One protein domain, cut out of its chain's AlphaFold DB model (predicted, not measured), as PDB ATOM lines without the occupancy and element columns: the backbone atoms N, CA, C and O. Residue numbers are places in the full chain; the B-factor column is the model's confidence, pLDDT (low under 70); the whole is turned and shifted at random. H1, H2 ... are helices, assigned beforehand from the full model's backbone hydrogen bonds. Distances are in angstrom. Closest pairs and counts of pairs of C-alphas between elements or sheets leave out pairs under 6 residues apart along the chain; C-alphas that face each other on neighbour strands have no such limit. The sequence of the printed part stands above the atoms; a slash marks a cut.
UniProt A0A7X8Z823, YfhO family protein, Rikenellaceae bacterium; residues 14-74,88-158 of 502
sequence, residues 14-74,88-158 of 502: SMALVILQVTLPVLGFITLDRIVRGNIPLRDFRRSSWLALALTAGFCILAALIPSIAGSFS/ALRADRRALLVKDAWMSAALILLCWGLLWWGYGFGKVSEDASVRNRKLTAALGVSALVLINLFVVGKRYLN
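AT A GLANCE: This is residues 14 to 74 and 88 to 158 of the 502 residues of the protein "YfhO family protein" of Rikenellaceae bacterium (UniProt A0A7X8Z823). Four long helices lie roughly along one axis in a loose, splayed set: H4 runs between H2 and H5, while H1 meets H5 near one end and spreads away from it. The free starts and ends, residues 14 to 24 of H1 and residues 149 to 158, stick out, and the short H3 sits by H4 near the end of H2. The printed part has 132 residues with five named helices, H1 to H5 in order, no named strand, class all helix. It is loose, with a radius of gyration of the C-alphas of 17.4 A, and spans 58 by 29 by 26 A.

IN THESE COORDINATES: Find C-alpha 14 at (-25.463, -52.384, 45.469); from there H1 runs 36.3 A through residues 14 to 37. H2, residues 42 to 65, is 32.6 A long, and H3 is residues 67 to 70. H4, residues 88 to 119, runs 46.1 A from C-alpha 88 at (-36.624, -75.626, 35.012). H5, residues 128 to 156, runs 42.4 A to C-alpha 156 at (-39.982, -62.632, 51.600).

HOW THE PARTS SIT: Start at the hub, H4. It touches H2 at a shallow tilt of 16 degrees, opposite ways, closest at the C-alphas of Ala 64 and Val 98, 4.5 A. H4 and H5 form a hairpin at 13 degrees; residues 107 to 119 and 133 to 144 alone touch, closest at the C-alphas of Gly 118 and Lys 134, 4.7 A. H3 only just touches H4, with 3 pairs of C-alphas within 8 A, closest those of Pro 67 and Val 98. H1 touches H5 with residues 32 to 36 alone, closest at the C-alphas of Val 36 and Lys 134, 5.3 A. H1 and H2 are apart. Every O i to N i+4 pair is within hydrogen-bond range in H2 and H4; it is 16 of 20 in H1 and 23 of 25 in H5, and H3 is too short for one.

THE WHOLE: The C-alphas farthest apart are those of Ala 88 and Glu 126, 57.9 A. Residues 75 to 87 are not printed; look across the cut from C-alpha 74 to C-alpha 88, 10.8 A. No link printed whole is long. Confidence is under 70 at residues 122 to 126.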
ATOM      1  N   SER A  14     -24.045 -52.042  45.307       73.62
ATOM      2  CA  SER A  14     -25.463 -52.384  45.469       73.62
ATOM      3  C   SER A  14     -26.117 -51.755  46.706       73.62
ATOM      4  O   SER A  14     -27.301 -51.432  46.652       73.62
ATOM      5  N   MET A  15     -25.378 -51.497  47.791       75.06
ATOM      6  CA  MET A  15     -25.951 -50.845  48.977       75.06
ATOM      7  C   MET A  15     -26.304 -49.366  48.737       75.06
ATOM      8  O   MET A  15     -27.190 -48.835  49.405       75.06
ATOM      9  N   ALA A  16     -25.709 -48.706  47.735       75.81
ATOM     10  CA  ALA A  16     -26.096 -47.346  47.354       75.81
ATOM     11  C   ALA A  16     -27.517 -47.270  46.757       75.81
ATOM     12  O   ALA A  16     -28.134 -46.203  46.782       75.81
ATOM     13  N   LEU A  17     -28.077 -48.392  46.280       80.38
ATOM     14  CA  LEU A  17     -29.451 -48.463  45.762       80.38
ATOM     15  C   LEU A  17     -30.506 -48.129  46.830       80.38
ATOM     16  O   LEU A  17     -31.609 -47.711  46.478       80.38
ATOM     17  N   VAL A  18     -30.162 -48.213  48.121       82.50
ATOM     18  CA  VAL A  18     -31.030 -47.771  49.226       82.50
ATOM     19  C   VAL A  18     -31.365 -46.271  49.121       82.50
ATOM     20  O   VAL A  18     -32.490 -45.886  49.438       82.50
ATOM     21  N   ILE A  19     -30.471 -45.419  48.581       82.56
ATOM     22  CA  ILE A  19     -30.812 -44.007  48.287       82.56
ATOM     23  C   ILE A  19     -32.004 -43.949  47.333       82.56
ATOM     24  O   ILE A  19     -32.950 -43.194  47.559       82.56
ATOM     25  N   LEU A  20     -31.964 -44.730  46.253       84.12
ATOM     26  CA  LEU A  20     -32.987 -44.710  45.212       84.12
ATOM     27  C   LEU A  20     -34.327 -45.234  45.749       84.12
ATOM     28  O   LEU A  20     -35.372 -44.638  45.494       84.12
ATOM     29  N   GLN A  21     -34.273 -46.291  46.565       84.75
ATOM     30  CA  GLN A  21     -35.434 -46.887  47.235       84.75
ATOM     31  C   GLN A  21     -36.132 -45.926  48.210       84.75
ATOM     32  O   GLN A  21     -37.338 -46.045  48.396       84.75
ATOM     33  N   VAL A  22     -35.419 -44.962  48.804       84.50
ATOM     34  CA  VAL A  22     -36.017 -43.934  49.679       84.50
ATOM     35  C   VAL A  22     -36.420 -42.679  48.898       84.50
ATOM     36  O   VAL A  22     -37.504 -42.135  49.109       84.50
ATOM     37  N   THR A  23     -35.580 -42.205  47.978       89.50
ATOM     38  CA  THR A  23     -35.807 -40.926  47.282       89.50
ATOM     39  C   THR A  23     -36.937 -40.991  46.254       89.50
ATOM     40  O   THR A  23     -37.704 -40.030  46.165       89.50
ATOM     41  N   LEU A  24     -37.111 -42.102  45.521       89.56
ATOM     42  CA  LEU A  24     -38.193 -42.221  44.535       89.56
ATOM     43  C   LEU A  24     -39.598 -42.230  45.174       89.56
ATOM     44  O   LEU A  24     -40.433 -41.442  44.720       89.56
ATOM     45  N   PRO A  25     -39.897 -43.011  46.237       89.50
ATOM     46  CA  PRO A  25     -41.195 -42.930  46.911       89.50
ATOM     47  C   PRO A  25     -41.463 -41.553  47.520       89.50
ATOM     48  O   PRO A  25     -42.564 -41.029  47.362       89.50
ATOM     49  N   VAL A  26     -40.462 -40.926  48.153       91.50
ATOM     50  CA  VAL A  26     -40.596 -39.567  48.709       91.50
ATOM     51  C   VAL A  26     -40.946 -38.556  47.613       91.50
ATOM     52  O   VAL A  26     -41.874 -37.767  47.787       91.50
ATOM     53  N   LEU A  27     -40.286 -38.614  46.451       92.38
ATOM     54  CA  LEU A  27     -40.616 -37.760  45.307       92.38
ATOM     55  C   LEU A  27     -42.031 -38.036  44.759       92.38
ATOM     56  O   LEU A  27     -42.745 -37.098  44.391       92.38
ATOM     57  N   GLY A  28     -42.467 -39.300  44.767       91.00
ATOM     58  CA  GLY A  28     -43.840 -39.698  44.449       91.00
ATOM     59  C   GLY A  28     -44.868 -39.054  45.385       91.00
ATOM     60  O   GLY A  28     -45.804 -38.409  44.914       91.00
ATOM     61  N   PHE A  29     -44.664 -39.137  46.702       91.94
ATOM     62  CA  PHE A  29     -45.564 -38.531  47.691       91.94
ATOM     63  C   PHE A  29     -45.540 -36.992  47.676       91.94
ATOM     64  O   PHE A  29     -46.594 -36.376  47.815       91.94
ATOM     65  N   ILE A  30     -44.393 -36.354  47.412       92.19
ATOM     66  CA  ILE A  30     -44.316 -34.894  47.186       92.19
ATOM     67  C   ILE A  30     -45.132 -34.493  45.946       92.19
ATOM     68  O   ILE A  30     -45.825 -33.474  45.948       92.19
ATOM     69  N   THR A  31     -45.079 -35.298  44.883       90.19
ATOM     70  CA  THR A  31     -45.894 -35.072  43.680       90.19
ATOM     71  C   THR A  31     -47.383 -35.245  43.988       90.19
ATOM     72  O   THR A  31     -48.197 -34.436  43.544       90.19
ATOM     73  N   LEU A  32     -47.740 -36.236  44.810       89.75
ATOM     74  CA  LEU A  32     -49.112 -36.480  45.251       89.75
ATOM     75  C   LEU A  32     -49.673 -35.320  46.095       89.75
ATOM     76  O   LEU A  32     -50.783 -34.864  45.827       89.75
ATOM     77  N   ASP A  33     -48.898 -34.779  47.040       90.12
ATOM     78  CA  ASP A  33     -49.264 -33.576  47.810       90.12
ATOM     79  C   ASP A  33     -49.519 -32.368  46.889       90.12
ATOM     80  O   ASP A  33     -50.556 -31.708  47.000       90.12
ATOM     81  N   ARG A  34     -48.647 -32.130  45.895       88.25
ATOM     82  CA  ARG A  34     -48.843 -31.056  44.900       88.25
ATOM     83  C   ARG A  34     -50.117 -31.239  44.067       88.25
ATOM     84  O   ARG A  34     -50.786 -30.245  43.779       88.25
ATOM     85  N   ILE A  35     -50.470 -32.478  43.708       84.81
ATOM     86  CA  ILE A  35     -51.730 -32.810  43.018       84.81
ATOM     87  C   ILE A  35     -52.933 -32.510  43.926       84.81
ATOM     88  O   ILE A  35     -53.873 -31.845  43.489       84.81
ATOM     89  N   VAL A  36     -52.901 -32.926  45.198       84.75
ATOM     90  CA  VAL A  36     -53.990 -32.662  46.160       84.75
ATOM     91  C   VAL A  36     -54.197 -31.161  46.371       84.75
ATOM     92  O   VAL A  36     -55.335 -30.692  46.306       84.75
ATOM     93  N   ARG A  37     -53.111 -30.393  46.529       84.25
ATOM     94  CA  ARG A  37     -53.150 -28.924  46.662       84.25
ATOM     95  C   ARG A  37     -53.577 -28.193  45.383       84.25
ATOM     96  O   ARG A  37     -53.980 -27.043  45.461       84.25
ATOM     97  N   GLY A  38     -53.538 -28.847  44.219       77.12
ATOM     98  CA  GLY A  38     -53.881 -28.226  42.934       77.12
ATOM     99  C   GLY A  38     -52.765 -27.383  42.310       77.12
ATOM    100  O   GLY A  38     -53.026 -26.629  41.380       77.12
ATOM    101  N   ASN A  39     -51.521 -27.540  42.769       80.62
ATOM    102  CA  ASN A  39     -50.371 -26.713  42.382       80.62
ATOM    103  C   ASN A  39     -49.790 -27.061  40.989       80.62
ATOM    104  O   ASN A  39     -48.628 -26.761  40.715       80.62
ATOM    105  N   ILE A  40     -50.547 -27.752  40.127       83.94
ATOM    106  CA  ILE A  40     -50.086 -28.252  38.820       83.94
ATOM    107  C   ILE A  40     -51.150 -27.950  37.752       83.94
ATOM    108  O   ILE A  40     -52.276 -28.443  37.870       83.94
ATOM    109  N   PRO A  41     -50.847 -27.205  36.676       85.31
ATOM    110  CA  PRO A  41     -51.826 -26.948  35.625       85.31
ATOM    111  C   PRO A  41     -52.227 -28.249  34.908       85.31
ATOM    112  O   PRO A  41     -51.396 -29.102  34.591       85.31
ATOM    113  N   LEU A  42     -53.522 -28.389  34.606       83.06
ATOM    114  CA  LEU A  42     -54.121 -29.604  34.025       83.06
ATOM    115  C   LEU A  42     -53.446 -30.066  32.726       83.06
ATOM    116  O   LEU A  42     -53.350 -31.266  32.472       83.06
ATOM    117  N   ARG A  43     -52.967 -29.120  31.907       85.38
ATOM    118  CA  ARG A  43     -52.245 -29.397  30.655       85.38
ATOM    119  C   ARG A  43     -50.962 -30.190  30.903       85.38
ATOM    120  O   ARG A  43     -50.687 -31.137  30.164       85.38
ATOM    121  N   ASP A  44     -50.218 -29.814  31.936       87.31
ATOM    122  CA  ASP A  44     -48.923 -30.410  32.248       87.31
ATOM    123  C   ASP A  44     -49.121 -31.722  32.993       87.31
ATOM    124  O   ASP A  44     -48.503 -32.715  32.620       87.31
ATOM    125  N   PHE A  45     -50.082 -31.783  33.930       89.25
ATOM    126  CA  PHE A  45     -50.517 -33.054  34.519       89.25
ATOM    127  C   PHE A  45     -50.882 -34.067  33.430       89.25
ATOM    128  O   PHE A  45     -50.326 -35.157  33.415       89.25
ATOM    129  N   ARG A  46     -51.747 -33.699  32.473       88.62
ATOM    130  CA  ARG A  46     -52.196 -34.595  31.397       88.62
ATOM    131  C   ARG A  46     -51.050 -35.077  30.505       88.62
ATOM    132  O   ARG A  46     -51.058 -36.235  30.101       88.62
ATOM    133  N   ARG A  47     -50.088 -34.213  30.163       90.62
ATOM    134  CA  ARG A  47     -48.916 -34.610  29.361       90.62
ATOM    135  C   ARG A  47     -47.998 -35.542  30.154       90.62
ATOM    136  O   ARG A  47     -47.669 -36.623  29.672       90.62
ATOM    137  N   SER A  48     -47.646 -35.154  31.375       91.25
ATOM    138  CA  SER A  48     -46.726 -35.904  32.233       91.25
ATOM    139  C   SER A  48     -47.311 -37.232  32.716       91.25
ATOM    140  O   SER A  48     -46.582 -38.214  32.774       91.25
ATOM    141  N   SER A  49     -48.614 -37.314  33.005       91.44
ATOM    142  CA  SER A  49     -49.272 -38.555  33.436       91.44
ATOM    143  C   SER A  49     -49.340 -39.591  32.316       91.44
ATOM    144  O   SER A  49     -49.143 -40.775  32.572       91.44
ATOM    145  N   TRP A  50     -49.598 -39.168  31.072       93.56
ATOM    146  CA  TRP A  50     -49.558 -40.060  29.908       93.56
ATOM    147  C   TRP A  50     -48.137 -40.519  29.584       93.56
ATOM    148  O   TRP A  50     -47.939 -41.701  29.318       93.56
ATOM    149  N   LEU A  51     -47.144 -39.627  29.667       94.50
ATOM    150  CA  LEU A  51     -45.740 -39.998  29.480       94.50
ATOM    151  C   LEU A  51     -45.259 -40.969  30.569       94.50
ATOM    152  O   LEU A  51     -44.642 -41.981  30.255       94.50
ATOM    153  N   ALA A  52     -45.588 -40.707  31.837       93.25
ATOM    154  CA  ALA A  52     -45.254 -41.593  32.950       93.25
ATOM    155  C   ALA A  52     -45.907 -42.975  32.798       93.25
ATOM    156  O   ALA A  52     -45.232 -43.983  32.996       93.25
ATOM    157  N   LEU A  53     -47.184 -43.036  32.395       95.62
ATOM    158  CA  LEU A  53     -47.876 -44.296  32.113       95.62
ATOM    159  C   LEU A  53     -47.209 -45.060  30.960       95.62
ATOM    160  O   LEU A  53     -46.904 -46.241  31.108       95.62
ATOM    161  N   ALA A  54     -46.947 -44.386  29.838       95.69
ATOM    162  CA  ALA A  54     -46.327 -44.994  28.663       95.69
ATOM    163  C   ALA A  54     -44.917 -45.530  28.959       95.69
ATOM    164  O   ALA A  54     -44.583 -46.628  28.525       95.69
ATOM    165  N   LEU A  55     -44.110 -44.802  29.736       95.88
ATOM    166  CA  LEU A  55     -42.773 -45.251  30.124       95.88
ATOM    167  C   LEU A  55     -42.816 -46.403  31.135       95.88
ATOM    168  O   LEU A  55     -42.094 -47.378  30.965       95.88
ATOM    169  N   THR A  56     -43.646 -46.321  32.179       94.94
ATOM    170  CA  THR A  56     -43.617 -47.303  33.280       94.94
ATOM    171  C   THR A  56     -44.476 -48.535  33.002       94.94
ATOM    172  O   THR A  56     -43.947 -49.646  32.966       94.94
ATOM    173  N   ALA A  57     -45.776 -48.372  32.735       96.50
ATOM    174  CA  ALA A  57     -46.647 -49.495  32.387       96.50
ATOM    175  C   ALA A  57     -46.298 -50.071  31.009       96.50
ATOM    176  O   ALA A  57     -46.335 -51.287  30.845       96.50
ATOM    177  N   GLY A  58     -45.901 -49.235  30.042       96.44
ATOM    178  CA  GLY A  58     -45.456 -49.712  28.728       96.44
ATOM    179  C   GLY A  58     -44.185 -50.561  28.804       96.44
ATOM    180  O   GLY A  58     -44.142 -51.623  28.189       96.44
ATOM    181  N   PHE A  59     -43.194 -50.177  29.621       95.88
ATOM    182  CA  PHE A  59     -42.021 -51.023  29.878       95.88
ATOM    183  C   PHE A  59     -42.394 -52.334  30.585       95.88
ATOM    184  O   PHE A  59     -41.916 -53.395  30.190       95.88
ATOM    185  N   CYS A  60     -43.295 -52.292  31.574       96.56
ATOM    186  CA  CYS A  60     -43.785 -53.505  32.234       96.56
ATOM    187  C   CYS A  60     -44.497 -54.446  31.244       96.56
ATOM    188  O   CYS A  60     -44.200 -55.634  31.205       96.56
ATOM    189  N   ILE A  61     -45.385 -53.931  30.390       96.75
ATOM    190  CA  ILE A  61     -46.074 -54.734  29.368       96.75
ATOM    191  C   ILE A  61     -45.073 -55.293  28.345       96.75
ATOM    192  O   ILE A  61     -45.165 -56.465  27.982       96.75
ATOM    193  N   LEU A  62     -44.074 -54.507  27.927       96.06
ATOM    194  CA  LEU A  62     -43.007 -54.972  27.037       96.06
ATOM    195  C   LEU A  62     -42.206 -56.125  27.664       96.06
ATOM    196  O   LEU A  62     -41.987 -57.133  27.000       96.06
ATOM    197  N   ALA A  63     -41.831 -56.017  28.942       95.12
ATOM    198  CA  ALA A  63     -41.139 -57.077  29.680       95.12
ATOM    199  C   ALA A  63     -42.010 -58.329  29.897       95.12
ATOM    200  O   ALA A  63     -41.496 -59.445  29.912       95.12
ATOM    201  N   ALA A  64     -43.328 -58.163  30.038       95.38
ATOM    202  CA  ALA A  64     -44.265 -59.273  30.181       95.38
ATOM    203  C   ALA A  64     -44.485 -60.040  28.862       95.38
ATOM    204  O   ALA A  64     -44.579 -61.268  28.872       95.38
ATOM    205  N   LEU A  65     -44.550 -59.328  27.730       96.44
ATOM    206  CA  LEU A  65     -44.738 -59.909  26.394       96.44
ATOM    207  C   LEU A  65     -43.433 -60.452  25.795       96.44
ATOM    208  O   LEU A  65     -43.433 -61.505  25.159       96.44
ATOM    209  N   ILE A  66     -42.319 -59.748  26.007       95.81
ATOM    210  CA  ILE A  66     -40.989 -60.076  25.479       95.81
ATOM    211  C   ILE A  66     -39.999 -60.189  26.655       95.81
ATOM    212  O   ILE A  66     -39.098 -59.364  26.796       95.81
ATOM    213  N   PRO A  67     -40.117 -61.214  27.522       92.69
ATOM    214  CA  PRO A  67     -39.233 -61.359  28.681       92.69
ATOM    215  C   PRO A  67     -37.752 -61.541  28.309       92.69
ATOM    216  O   PRO A  67     -36.881 -61.240  29.119       92.69
ATOM    217  N   SER A  68     -37.439 -61.954  27.077       91.25
ATOM    218  CA  SER A  68     -36.063 -62.040  26.568       91.25
ATOM    219  C   SER A  68     -35.318 -60.699  26.510       91.25
ATOM    220  O   SER A  68     -34.094 -60.714  26.396       91.25
ATOM    221  N   ILE A  69     -35.989 -59.543  26.665       91.25
ATOM    222  CA  ILE A  69     -35.290 -58.253  26.843       91.25
ATOM    223  C   ILE A  69     -34.443 -58.208  28.126       91.25
ATOM    224  O   ILE A  69     -33.521 -57.404  28.215       91.25
ATOM    225  N   ALA A  70     -34.737 -59.067  29.111       88.62
ATOM    226  CA  ALA A  70     -33.953 -59.219  30.336       88.62
ATOM    227  C   ALA A  70     -32.776 -60.210  30.192       88.62
ATOM    228  O   ALA A  70     -32.049 -60.443  31.157       88.62
ATOM    229  N   GLY A  71     -32.575 -60.794  29.003       90.75
ATOM    230  CA  GLY A  71     -31.522 -61.764  28.710       90.75
ATOM    231  C   GLY A  71     -32.001 -63.220  28.680       90.75
ATOM    232  O   GLY A  71     -33.178 -63.516  28.474       90.75
ATOM    233  N   SER A  72     -31.058 -64.148  28.856       89.44
ATOM    234  CA  SER A  72     -31.252 -65.601  28.712       89.44
ATOM    235  C   SER A  72     -31.794 -66.313  29.958       89.44
ATOM    236  O   SER A  72     -32.000 -67.524  29.918       89.44
ATOM    237  N   PHE A  73     -31.984 -65.600  31.075       91.50
ATOM    238  CA  PHE A  73     -32.337 -66.161  32.392       91.50
ATOM    239  C   PHE A  73     -31.346 -67.206  32.950       91.50
ATOM    240  O   PHE A  73     -31.651 -67.873  33.939       91.50
ATOM    241  N   SER A  74     -30.148 -67.321  32.366       89.06
ATOM    242  CA  SER A  74     -29.063 -68.194  32.829       89.06
ATOM    243  C   SER A  74     -28.024 -67.432  33.657       89.06
ATOM    244  O   SER A  74     -27.631 -66.328  33.280       89.06
ATOM    245  N   ALA A  88     -35.673 -75.935  33.944       92.25
ATOM    246  CA  ALA A  88     -36.624 -75.626  35.012       92.25
ATOM    247  C   ALA A  88     -36.294 -74.276  35.685       92.25
ATOM    248  O   ALA A  88     -37.153 -73.399  35.776       92.25
ATOM    249  N   LEU A  89     -35.025 -74.045  36.049       92.06
ATOM    250  CA  LEU A  89     -34.571 -72.775  36.635       92.06
ATOM    251  C   LEU A  89     -34.767 -71.577  35.691       92.06
ATOM    252  O   LEU A  89     -35.182 -70.504  36.135       92.06
ATOM    253  N   ARG A  90     -34.495 -71.730  34.388       92.38
ATOM    254  CA  ARG A  90     -34.763 -70.688  33.377       92.38
ATOM    255  C   ARG A  90     -36.258 -70.390  33.263       92.38
ATOM    256  O   ARG A  90     -36.634 -69.217  33.191       92.38
ATOM    257  N   ALA A  91     -37.102 -71.423  33.261       93.69
ATOM    258  CA  ALA A  91     -38.554 -71.283  33.205       93.69
ATOM    259  C   ALA A  91     -39.096 -70.533  34.432       93.69
ATOM    260  O   ALA A  91     -39.840 -69.566  34.262       93.69
ATOM    261  N   ASP A  92     -38.648 -70.886  35.639       93.25
ATOM    262  CA  ASP A  92     -39.043 -70.215  36.883       93.25
ATOM    263  C   ASP A  92     -38.590 -68.751  36.921       93.25
ATOM    264  O   ASP A  92     -39.396 -67.851  37.172       93.25
ATOM    265  N   ARG A  93     -37.323 -68.465  36.591       93.88
ATOM    266  CA  ARG A  93     -36.799 -67.086  36.530       93.88
ATOM    267  C   ARG A  93     -37.561 -66.229  35.510       93.88
ATOM    268  O   ARG A  93     -37.847 -65.060  35.779       93.88
ATOM    269  N   ARG A  94     -37.947 -66.809  34.367       95.00
ATOM    270  CA  ARG A  94     -38.803 -66.154  33.366       95.00
ATOM    271  C   ARG A  94     -40.223 -65.929  33.892       95.00
ATOM    272  O   ARG A  94     -40.774 -64.847  33.688       95.00
ATOM    273  N   ALA A  95     -40.810 -66.912  34.571       94.81
ATOM    274  CA  ALA A  95     -42.146 -66.811  35.151       94.81
ATOM    275  C   ALA A  95     -42.220 -65.727  36.239       94.81
ATOM    276  O   ALA A  95     -43.188 -64.964  36.264       94.81
ATOM    277  N   LEU A  96     -41.181 -65.596  37.074       92.62
ATOM    278  CA  LEU A  96     -41.048 -64.517  38.058       92.62
ATOM    279  C   LEU A  96     -41.092 -63.136  37.388       92.62
ATOM    280  O   LEU A  96     -41.923 -62.310  37.772       92.62
ATOM    281  N   LEU A  97     -40.279 -62.905  36.345       95.06
ATOM    282  CA  LEU A  97     -40.291 -61.633  35.610       95.06
ATOM    283  C   LEU A  97     -41.671 -61.339  35.007       95.06
ATOM    284  O   LEU A  97     -42.202 -60.251  35.209       95.06
ATOM    285  N   VAL A  98     -42.263 -62.293  34.281       95.88
ATOM    286  CA  VAL A  98     -43.545 -62.085  33.582       95.88
ATOM    287  C   VAL A  98     -44.685 -61.810  34.568       95.88
ATOM    288  O   VAL A  98     -45.490 -60.905  34.342       95.88
ATOM    289  N   LYS A  99     -44.743 -62.547  35.684       93.94
ATOM    290  CA  LYS A  99     -45.751 -62.365  36.740       93.94
ATOM    291  C   LYS A  99     -45.659 -60.979  37.379       93.94
ATOM    292  O   LYS A  99     -46.683 -60.313  37.546       93.94
ATOM    293  N   ASP A 100     -44.449 -60.532  37.705       93.69
ATOM    294  CA  ASP A 100     -44.243 -59.237  38.354       93.69
ATOM    295  C   ASP A 100     -44.378 -58.064  37.386       93.69
ATOM    296  O   ASP A 100     -44.891 -57.014  37.775       93.69
ATOM    297  N   ALA A 101     -44.031 -58.256  36.116       96.12
ATOM    298  CA  ALA A 101     -44.281 -57.293  35.054       96.12
ATOM    299  C   ALA A 101     -45.790 -57.064  34.836       96.12
ATOM    300  O   ALA A 101     -46.239 -55.914  34.829       96.12
ATOM    301  N   TRP A 102     -46.604 -58.127  34.765       95.88
ATOM    302  CA  TRP A 102     -48.067 -58.000  34.680       95.88
ATOM    303  C   TRP A 102     -48.684 -57.346  35.921       95.88
ATOM    304  O   TRP A 102     -49.508 -56.438  35.787       95.88
ATOM    305  N   MET A 103     -48.274 -57.764  37.123       93.00
ATOM    306  CA  MET A 103     -48.775 -57.181  38.373       93.00
ATOM    307  C   MET A 103     -48.418 -55.690  38.479       93.00
ATOM    308  O   MET A 103     -49.274 -54.865  38.796       93.00
ATOM    309  N   SER A 104     -47.178 -55.325  38.136       94.75
ATOM    310  CA  SER A 104     -46.723 -53.931  38.124       94.75
ATOM    311  C   SER A 104     -47.509 -53.095  37.115       94.75
ATOM    312  O   SER A 104     -47.987 -52.019  37.465       94.75
ATOM    313  N   ALA A 105     -47.726 -53.600  35.895       96.50
ATOM    314  CA  ALA A 105     -48.541 -52.920  34.890       96.50
ATOM    315  C   ALA A 105     -49.974 -52.658  35.390       96.50
ATOM    316  O   ALA A 105     -50.467 -51.536  35.263       96.50
ATOM    317  N   ALA A 106     -50.619 -53.650  36.013       95.88
ATOM    318  CA  ALA A 106     -51.964 -53.511  36.572       95.88
ATOM    319  C   ALA A 106     -52.029 -52.475  37.711       95.88
ATOM    320  O   ALA A 106     -52.923 -51.626  37.727       95.88
ATOM    321  N   LEU A 107     -51.058 -52.490  38.632       94.62
ATOM    322  CA  LEU A 107     -50.971 -51.526  39.735       94.62
ATOM    323  C   LEU A 107     -50.700 -50.096  39.241       94.62
ATOM    324  O   LEU A 107     -51.314 -49.151  39.741       94.62
ATOM    325  N   ILE A 108     -49.836 -49.925  38.235       95.81
ATOM    326  CA  ILE A 108     -49.572 -48.622  37.605       95.81
ATOM    327  C   ILE A 108     -50.828 -48.111  36.886       95.81
ATOM    328  O   ILE A 108     -51.179 -46.943  37.048       95.81
ATOM    329  N   LEU A 109     -51.535 -48.968  36.142       96.31
ATOM    330  CA  LEU A 109     -52.793 -48.616  35.472       96.31
ATOM    331  C   LEU A 109     -53.875 -48.192  36.473       96.31
ATOM    332  O   LEU A 109     -54.559 -47.197  36.236       96.31
ATOM    333  N   LEU A 110     -54.008 -48.888  37.607       95.88
ATOM    334  CA  LEU A 110     -54.994 -48.541  38.634       95.88
ATOM    335  C   LEU A 110     -54.613 -47.250  39.378       95.88
ATOM    336  O   LEU A 110     -55.468 -46.392  39.593       95.88
ATOM    337  N   CYS A 111     -53.328 -47.057  39.692       94.88
ATOM    338  CA  CYS A 111     -52.802 -45.805  40.242       94.88
ATOM    339  C   CYS A 111     -53.050 -44.618  39.292       94.88
ATOM    340  O   CYS A 111     -53.605 -43.593  39.695       94.88
ATOM    341  N   TRP A 112     -52.718 -44.774  38.007       94.88
ATOM    342  CA  TRP A 112     -52.984 -43.767  36.980       94.88
ATOM    343  C   TRP A 112     -54.482 -43.497  36.828       94.88
ATOM    344  O   TRP A 112     -54.879 -42.336  36.771       94.88
ATOM    345  N   GLY A 113     -55.322 -44.536  36.833       94.19
ATOM    346  CA  GLY A 113     -56.778 -44.415  36.768       94.19
ATOM    347  C   GLY A 113     -57.356 -43.631  37.948       94.19
ATOM    348  O   GLY A 113     -58.175 -42.737  37.739       94.19
ATOM    349  N   LEU A 114     -56.875 -43.885  39.171       93.56
ATOM    350  CA  LEU A 114     -57.241 -43.122  40.369       93.56
ATOM    351  C   LEU A 114     -56.816 -41.652  40.270       93.56
ATOM    352  O   LEU A 114     -57.622 -40.771  40.562       93.56
ATOM    353  N   LEU A 115     -55.589 -41.362  39.825       91.69
ATOM    354  CA  LEU A 115     -55.100 -39.987  39.656       91.69
ATOM    355  C   LEU A 115     -55.828 -39.245  38.526       91.69
ATOM    356  O   LEU A 115     -56.198 -38.080  38.679       91.69
ATOM    357  N   TRP A 116     -56.076 -39.915  37.403       90.50
ATOM    358  CA  TRP A 116     -56.810 -39.365  36.269       90.50
ATOM    359  C   TRP A 116     -58.274 -39.105  36.628       90.50
ATOM    360  O   TRP A 116     -58.805 -38.038  36.321       90.50
ATOM    361  N   TRP A 117     -58.916 -40.019  37.360       90.12
ATOM    362  CA  TRP A 117     -60.234 -39.777  37.936       90.12
ATOM    363  C   TRP A 117     -60.200 -38.638  38.960       90.12
ATOM    364  O   TRP A 117     -61.062 -37.768  38.900       90.12
ATOM    365  N   GLY A 118     -59.221 -38.596  39.863       86.94
ATOM    366  CA  GLY A 118     -59.109 -37.581  40.912       86.94
ATOM    367  C   GLY A 118     -58.873 -36.158  40.396       86.94
ATOM    368  O   GLY A 118     -59.396 -35.202  40.967       86.94
ATOM    369  N   TYR A 119     -58.101 -36.019  39.311       82.81
ATOM    370  CA  TYR A 119     -57.560 -34.737  38.847       82.81
ATOM    371  C   TYR A 119     -57.896 -34.388  37.388       82.81
ATOM    372  O   TYR A 119     -58.166 -33.230  37.077       82.81
ATOM    373  N   GLY A 120     -57.907 -35.372  36.485       74.75
ATOM    374  CA  GLY A 120     -57.921 -35.165  35.029       74.75
ATOM    375  C   GLY A 120     -59.224 -34.615  34.436       74.75
ATOM    376  O   GLY A 120     -59.209 -34.119  33.311       74.75
ATOM    377  N   PHE A 121     -60.337 -34.668  35.176       70.38
ATOM    378  CA  PHE A 121     -61.662 -34.213  34.722       70.38
ATOM    379  C   PHE A 121     -62.099 -32.846  35.276       70.38
ATOM    380  O   PHE A 121     -63.161 -32.349  34.901       70.38
ATOM    381  N   GLY A 122     -61.351 -32.250  36.207       60.44
ATOM    382  CA  GLY A 122     -61.782 -31.029  36.891       60.44
ATOM    383  C   GLY A 122     -61.495 -29.757  36.093       60.44
ATOM    384  O   GLY A 122     -60.394 -29.589  35.577       60.44
ATOM    385  N   LYS A 123     -62.428 -28.795  36.093       57.97
ATOM    386  CA  LYS A 123     -62.028 -27.376  36.054       57.97
ATOM    387  C   LYS A 123     -61.222 -27.085  37.327       57.97
ATOM    388  O   LYS A 123     -61.485 -27.692  38.366       57.97
ATOM    389  N   VAL A 124     -60.263 -26.159  37.270       57.88
ATOM    390  CA  VAL A 124     -59.589 -25.666  38.482       57.88
ATOM    391  C   VAL A 124     -60.593 -24.799  39.245       57.88
ATOM    392  O   VAL A 124     -60.744 -23.620  38.954       57.88
ATOM    393  N   SER A 125     -61.324 -25.429  40.162       57.53
ATOM    394  CA  SER A 125     -62.261 -24.795  41.087       57.53
ATOM    395  C   SER A 125     -61.877 -25.171  42.515       57.53
ATOM    396  O   SER A 125     -61.438 -26.301  42.761       57.53
ATOM    397  N   GLU A 126     -62.055 -24.239  43.448       62.62
ATOM    398  CA  GLU A 126     -61.829 -24.454  44.884       62.62
ATOM    399  C   GLU A 126     -62.988 -25.203  45.570       62.62
ATOM    400  O   GLU A 126     -62.938 -25.453  46.775       62.62
ATOM    401  N   ASP A 127     -64.006 -25.614  44.801       74.00
ATOM    402  CA  ASP A 127     -65.149 -26.400  45.267       74.00
ATOM    403  C   ASP A 127     -64.734 -27.556  46.187       74.00
ATOM    404  O   ASP A 127     -63.947 -28.440  45.823       74.00
ATOM    405  N   ALA A 128     -65.354 -27.612  47.369       75.06
ATOM    406  CA  ALA A 128     -65.082 -28.638  48.374       75.06
ATOM    407  C   ALA A 128     -65.242 -30.071  47.821       75.06
ATOM    408  O   ALA A 128     -64.486 -30.965  48.200       75.06
ATOM    409  N   SER A 129     -66.162 -30.279  46.872       76.50
ATOM    410  CA  SER A 129     -66.349 -31.554  46.163       76.50
ATOM    411  C   SER A 129     -65.117 -31.962  45.336       76.50
ATOM    412  O   SER A 129     -64.654 -33.102  45.418       76.50
ATOM    413  N   VAL A 130     -64.512 -31.017  44.603       78.44
ATOM    414  CA  VAL A 130     -63.295 -31.255  43.805       78.44
ATOM    415  C   VAL A 130     -62.102 -31.543  44.721       78.44
ATOM    416  O   VAL A 130     -61.330 -32.463  44.452       78.44
ATOM    417  N   ARG A 131     -61.976 -30.817  45.839       80.69
ATOM    418  CA  ARG A 131     -60.945 -31.077  46.858       80.69
ATOM    419  C   ARG A 131     -61.087 -32.470  47.478       80.69
ATOM    420  O   ARG A 131     -60.102 -33.203  47.551       80.69
ATOM    421  N   ASN A 132     -62.302 -32.865  47.861       83.62
ATOM    422  CA  ASN A 132     -62.568 -34.183  48.441       83.62
ATOM    423  C   ASN A 132     -62.247 -35.312  47.447       83.62
ATOM    424  O   ASN A 132     -61.623 -36.296  47.834       83.62
ATOM    425  N   ARG A 133     -62.576 -35.147  46.159       86.00
ATOM    426  CA  ARG A 133     -62.239 -36.104  45.088       86.00
ATOM    427  C   ARG A 133     -60.725 -36.277  44.884       86.00
ATOM    428  O   ARG A 133     -60.252 -37.395  44.698       86.00
ATOM    429  N   LYS A 134     -59.945 -35.191  44.953       86.88
ATOM    430  CA  LYS A 134     -58.470 -35.269  44.917       86.88
ATOM    431  C   LYS A 134     -57.916 -36.013  46.136       86.88
ATOM    432  O   LYS A 134     -57.013 -36.835  45.991       86.88
ATOM    433  N   LEU A 135     -58.471 -35.750  47.321       87.69
ATOM    434  CA  LEU A 135     -58.069 -36.414  48.562       87.69
ATOM    435  C   LEU A 135     -58.382 -37.919  48.535       87.69
ATOM    436  O   LEU A 135     -57.515 -38.714  48.891       87.69
ATOM    437  N   THR A 136     -59.564 -38.335  48.064       90.38
ATOM    438  CA  THR A 136     -59.905 -39.766  47.952       90.38
ATOM    439  C   THR A 136     -59.013 -40.497  46.952       90.38
ATOM    440  O   THR A 136     -58.578 -41.609  47.243       90.38
ATOM    441  N   ALA A 137     -58.656 -39.870  45.826       91.38
ATOM    442  CA  ALA A 137     -57.676 -40.429  44.893       91.38
ATOM    443  C   ALA A 137     -56.288 -40.602  45.539       91.38
ATOM    444  O   ALA A 137     -55.670 -41.656  45.391       91.38
ATOM    445  N   ALA A 138     -55.811 -39.612  46.301       91.19
ATOM    446  CA  ALA A 138     -54.524 -39.696  46.994       91.19
ATOM    447  C   ALA A 138     -54.502 -40.751  48.115       91.19
ATOM    448  O   ALA A 138     -53.516 -41.478  48.257       91.19
ATOM    449  N   LEU A 139     -55.595 -40.888  48.871       93.56
ATOM    450  CA  LEU A 139     -55.761 -41.964  49.853       93.56
ATOM    451  C   LEU A 139     -55.813 -43.342  49.176       93.56
ATOM    452  O   LEU A 139     -55.152 -44.263  49.646       93.56
ATOM    453  N   GLY A 140     -56.509 -43.471  48.043       94.69
ATOM    454  CA  GLY A 140     -56.548 -44.703  47.247       94.69
ATOM    455  C   GLY A 140     -55.173 -45.120  46.715       94.69
ATOM    456  O   GLY A 140     -54.790 -46.279  46.846       94.69
ATOM    457  N   VAL A 141     -54.389 -44.171  46.189       94.62
ATOM    458  CA  VAL A 141     -52.999 -44.419  45.762       94.62
ATOM    459  C   VAL A 141     -52.120 -44.825  46.949       94.62
ATOM    460  O   VAL A 141     -51.355 -45.781  46.845       94.62
ATOM    461  N   SER A 142     -52.261 -44.156  48.097       93.06
ATOM    462  CA  SER A 142     -51.500 -44.486  49.313       93.06
ATOM    463  C   SER A 142     -51.838 -45.886  49.841       93.06
ATOM    464  O   SER A 142     -50.938 -46.644  50.204       93.06
ATOM    465  N   ALA A 143     -53.120 -46.265  49.821       94.69
ATOM    466  CA  ALA A 143     -53.578 -47.605  50.175       94.69
ATOM    467  C   ALA A 143     -53.053 -48.668  49.197       94.69
ATOM    468  O   ALA A 143     -52.598 -49.719  49.638       94.69
ATOM    469  N   LEU A 144     -53.038 -48.387  47.889       94.50
ATOM    470  CA  LEU A 144     -52.470 -49.288  46.881       94.50
ATOM    471  C   LEU A 144     -50.964 -49.510  47.083       94.50
ATOM    472  O   LEU A 144     -50.502 -50.647  46.992       94.50
ATOM    473  N   VAL A 145     -50.202 -48.462  47.413       92.44
ATOM    474  CA  VAL A 145     -48.776 -48.588  47.764       92.44
ATOM    475  C   VAL A 145     -48.595 -49.460  49.010       92.44
ATOM    476  O   VAL A 145     -47.744 -50.347  49.003       92.44
ATOM    477  N   LEU A 146     -49.412 -49.264  50.050       92.50
ATOM    478  CA  LEU A 146     -49.351 -50.052  51.284       92.50
ATOM    479  C   LEU A 146     -49.706 -51.529  51.046       92.50
ATOM    480  O   LEU A 146     -48.975 -52.408  51.495       92.50
ATOM    481  N   ILE A 147     -50.774 -51.807  50.290       92.88
ATOM    482  CA  ILE A 147     -51.170 -53.170  49.899       92.88
ATOM    483  C   ILE A 147     -50.055 -53.832  49.084       92.88
ATOM    484  O   ILE A 147     -49.695 -54.972  49.368       92.88
ATOM    485  N   ASN A 148     -49.459 -53.125  48.119       92.31
ATOM    486  CA  ASN A 148     -48.343 -53.654  47.338       92.31
ATOM    487  C   ASN A 148     -47.125 -53.978  48.219       92.31
ATOM    488  O   ASN A 148     -46.577 -55.071  48.114       92.31
ATOM    489  N   LEU A 149     -46.728 -53.073  49.121       90.50
ATOM    490  CA  LEU A 149     -45.623 -53.318  50.056       90.50
ATOM    491  C   LEU A 149     -45.900 -54.514  50.977       90.50
ATOM    492  O   LEU A 149     -44.998 -55.314  51.209       90.50
ATOM    493  N   PHE A 150     -47.138 -54.681  51.449       91.31
ATOM    494  CA  PHE A 150     -47.534 -55.833  52.261       91.31
ATOM    495  C   PHE A 150     -47.502 -57.148  51.465       91.31
ATOM    496  O   PHE A 150     -46.926 -58.133  51.923       91.31
ATOM    497  N   VAL A 151     -48.064 -57.164  50.251       89.88
ATOM    498  CA  VAL A 151     -48.080 -58.347  49.372       89.88
ATOM    499  C   VAL A 151     -46.668 -58.747  48.945       89.88
ATOM    500  O   VAL A 151     -46.353 -59.934  48.950       89.88
ATOM    501  N   VAL A 152     -45.801 -57.785  48.610       87.81
ATOM    502  CA  VAL A 152     -44.388 -58.048  48.297       87.81
ATOM    503  C   VAL A 152     -43.640 -58.514  49.547       87.81
ATOM    504  O   VAL A 152     -42.931 -59.513  49.479       87.81
ATOM    505  N   GLY A 153     -43.846 -57.870  50.701       87.44
ATOM    506  CA  GLY A 153     -43.249 -58.273  51.977       87.44
ATOM    507  C   GLY A 153     -43.592 -59.714  52.363       87.44
ATOM    508  O   GLY A 153     -42.691 -60.484  52.696       87.44
ATOM    509  N   LYS A 154     -44.859 -60.129  52.203       89.88
ATOM    510  CA  LYS A 154     -45.288 -61.512  52.465       89.88
ATOM    511  C   LYS A 154     -44.646 -62.542  51.519       89.88
ATOM    512  O   LYS A 154     -44.665 -63.720  51.835       89.88
ATOM    513  N   ARG A 155     -44.030 -62.156  50.394       87.00
ATOM    514  CA  ARG A 155     -43.230 -63.099  49.579       87.00
ATOM    515  C   ARG A 155     -41.868 -63.420  50.198       87.00
ATOM    516  O   ARG A 155     -41.352 -64.502  49.954       87.00
ATOM    517  N   TYR A 156     -41.290 -62.481  50.949       84.06
ATOM    518  CA  TYR A 156     -39.982 -62.632  51.600       84.06
ATOM    519  C   TYR A 156     -40.084 -63.224  53.006       84.06
ATOM    520  O   TYR A 156     -39.155 -63.883  53.456       84.06
ATOM    521  N   LEU A 157     -41.195 -62.974  53.701       87.31
ATOM    522  CA  LEU A 157     -41.493 -63.563  55.001       87.31
ATOM    523  C   LEU A 157     -42.944 -64.049  54.989       87.31
ATOM    524  O   LEU A 157     -43.878 -63.280  55.229       87.31
ATOM    525  N   ASN A 158     -43.116 -65.323  54.646       89.00
ATOM    526  CA  ASN A 158     -44.402 -66.015  54.657       89.00
ATOM    527  C   ASN A 158     -44.479 -67.012  55.825       89.00
ATOM    528  O   ASN A 158     -43.519 -67.190  56.574       89.00
TER     529      ASN A 158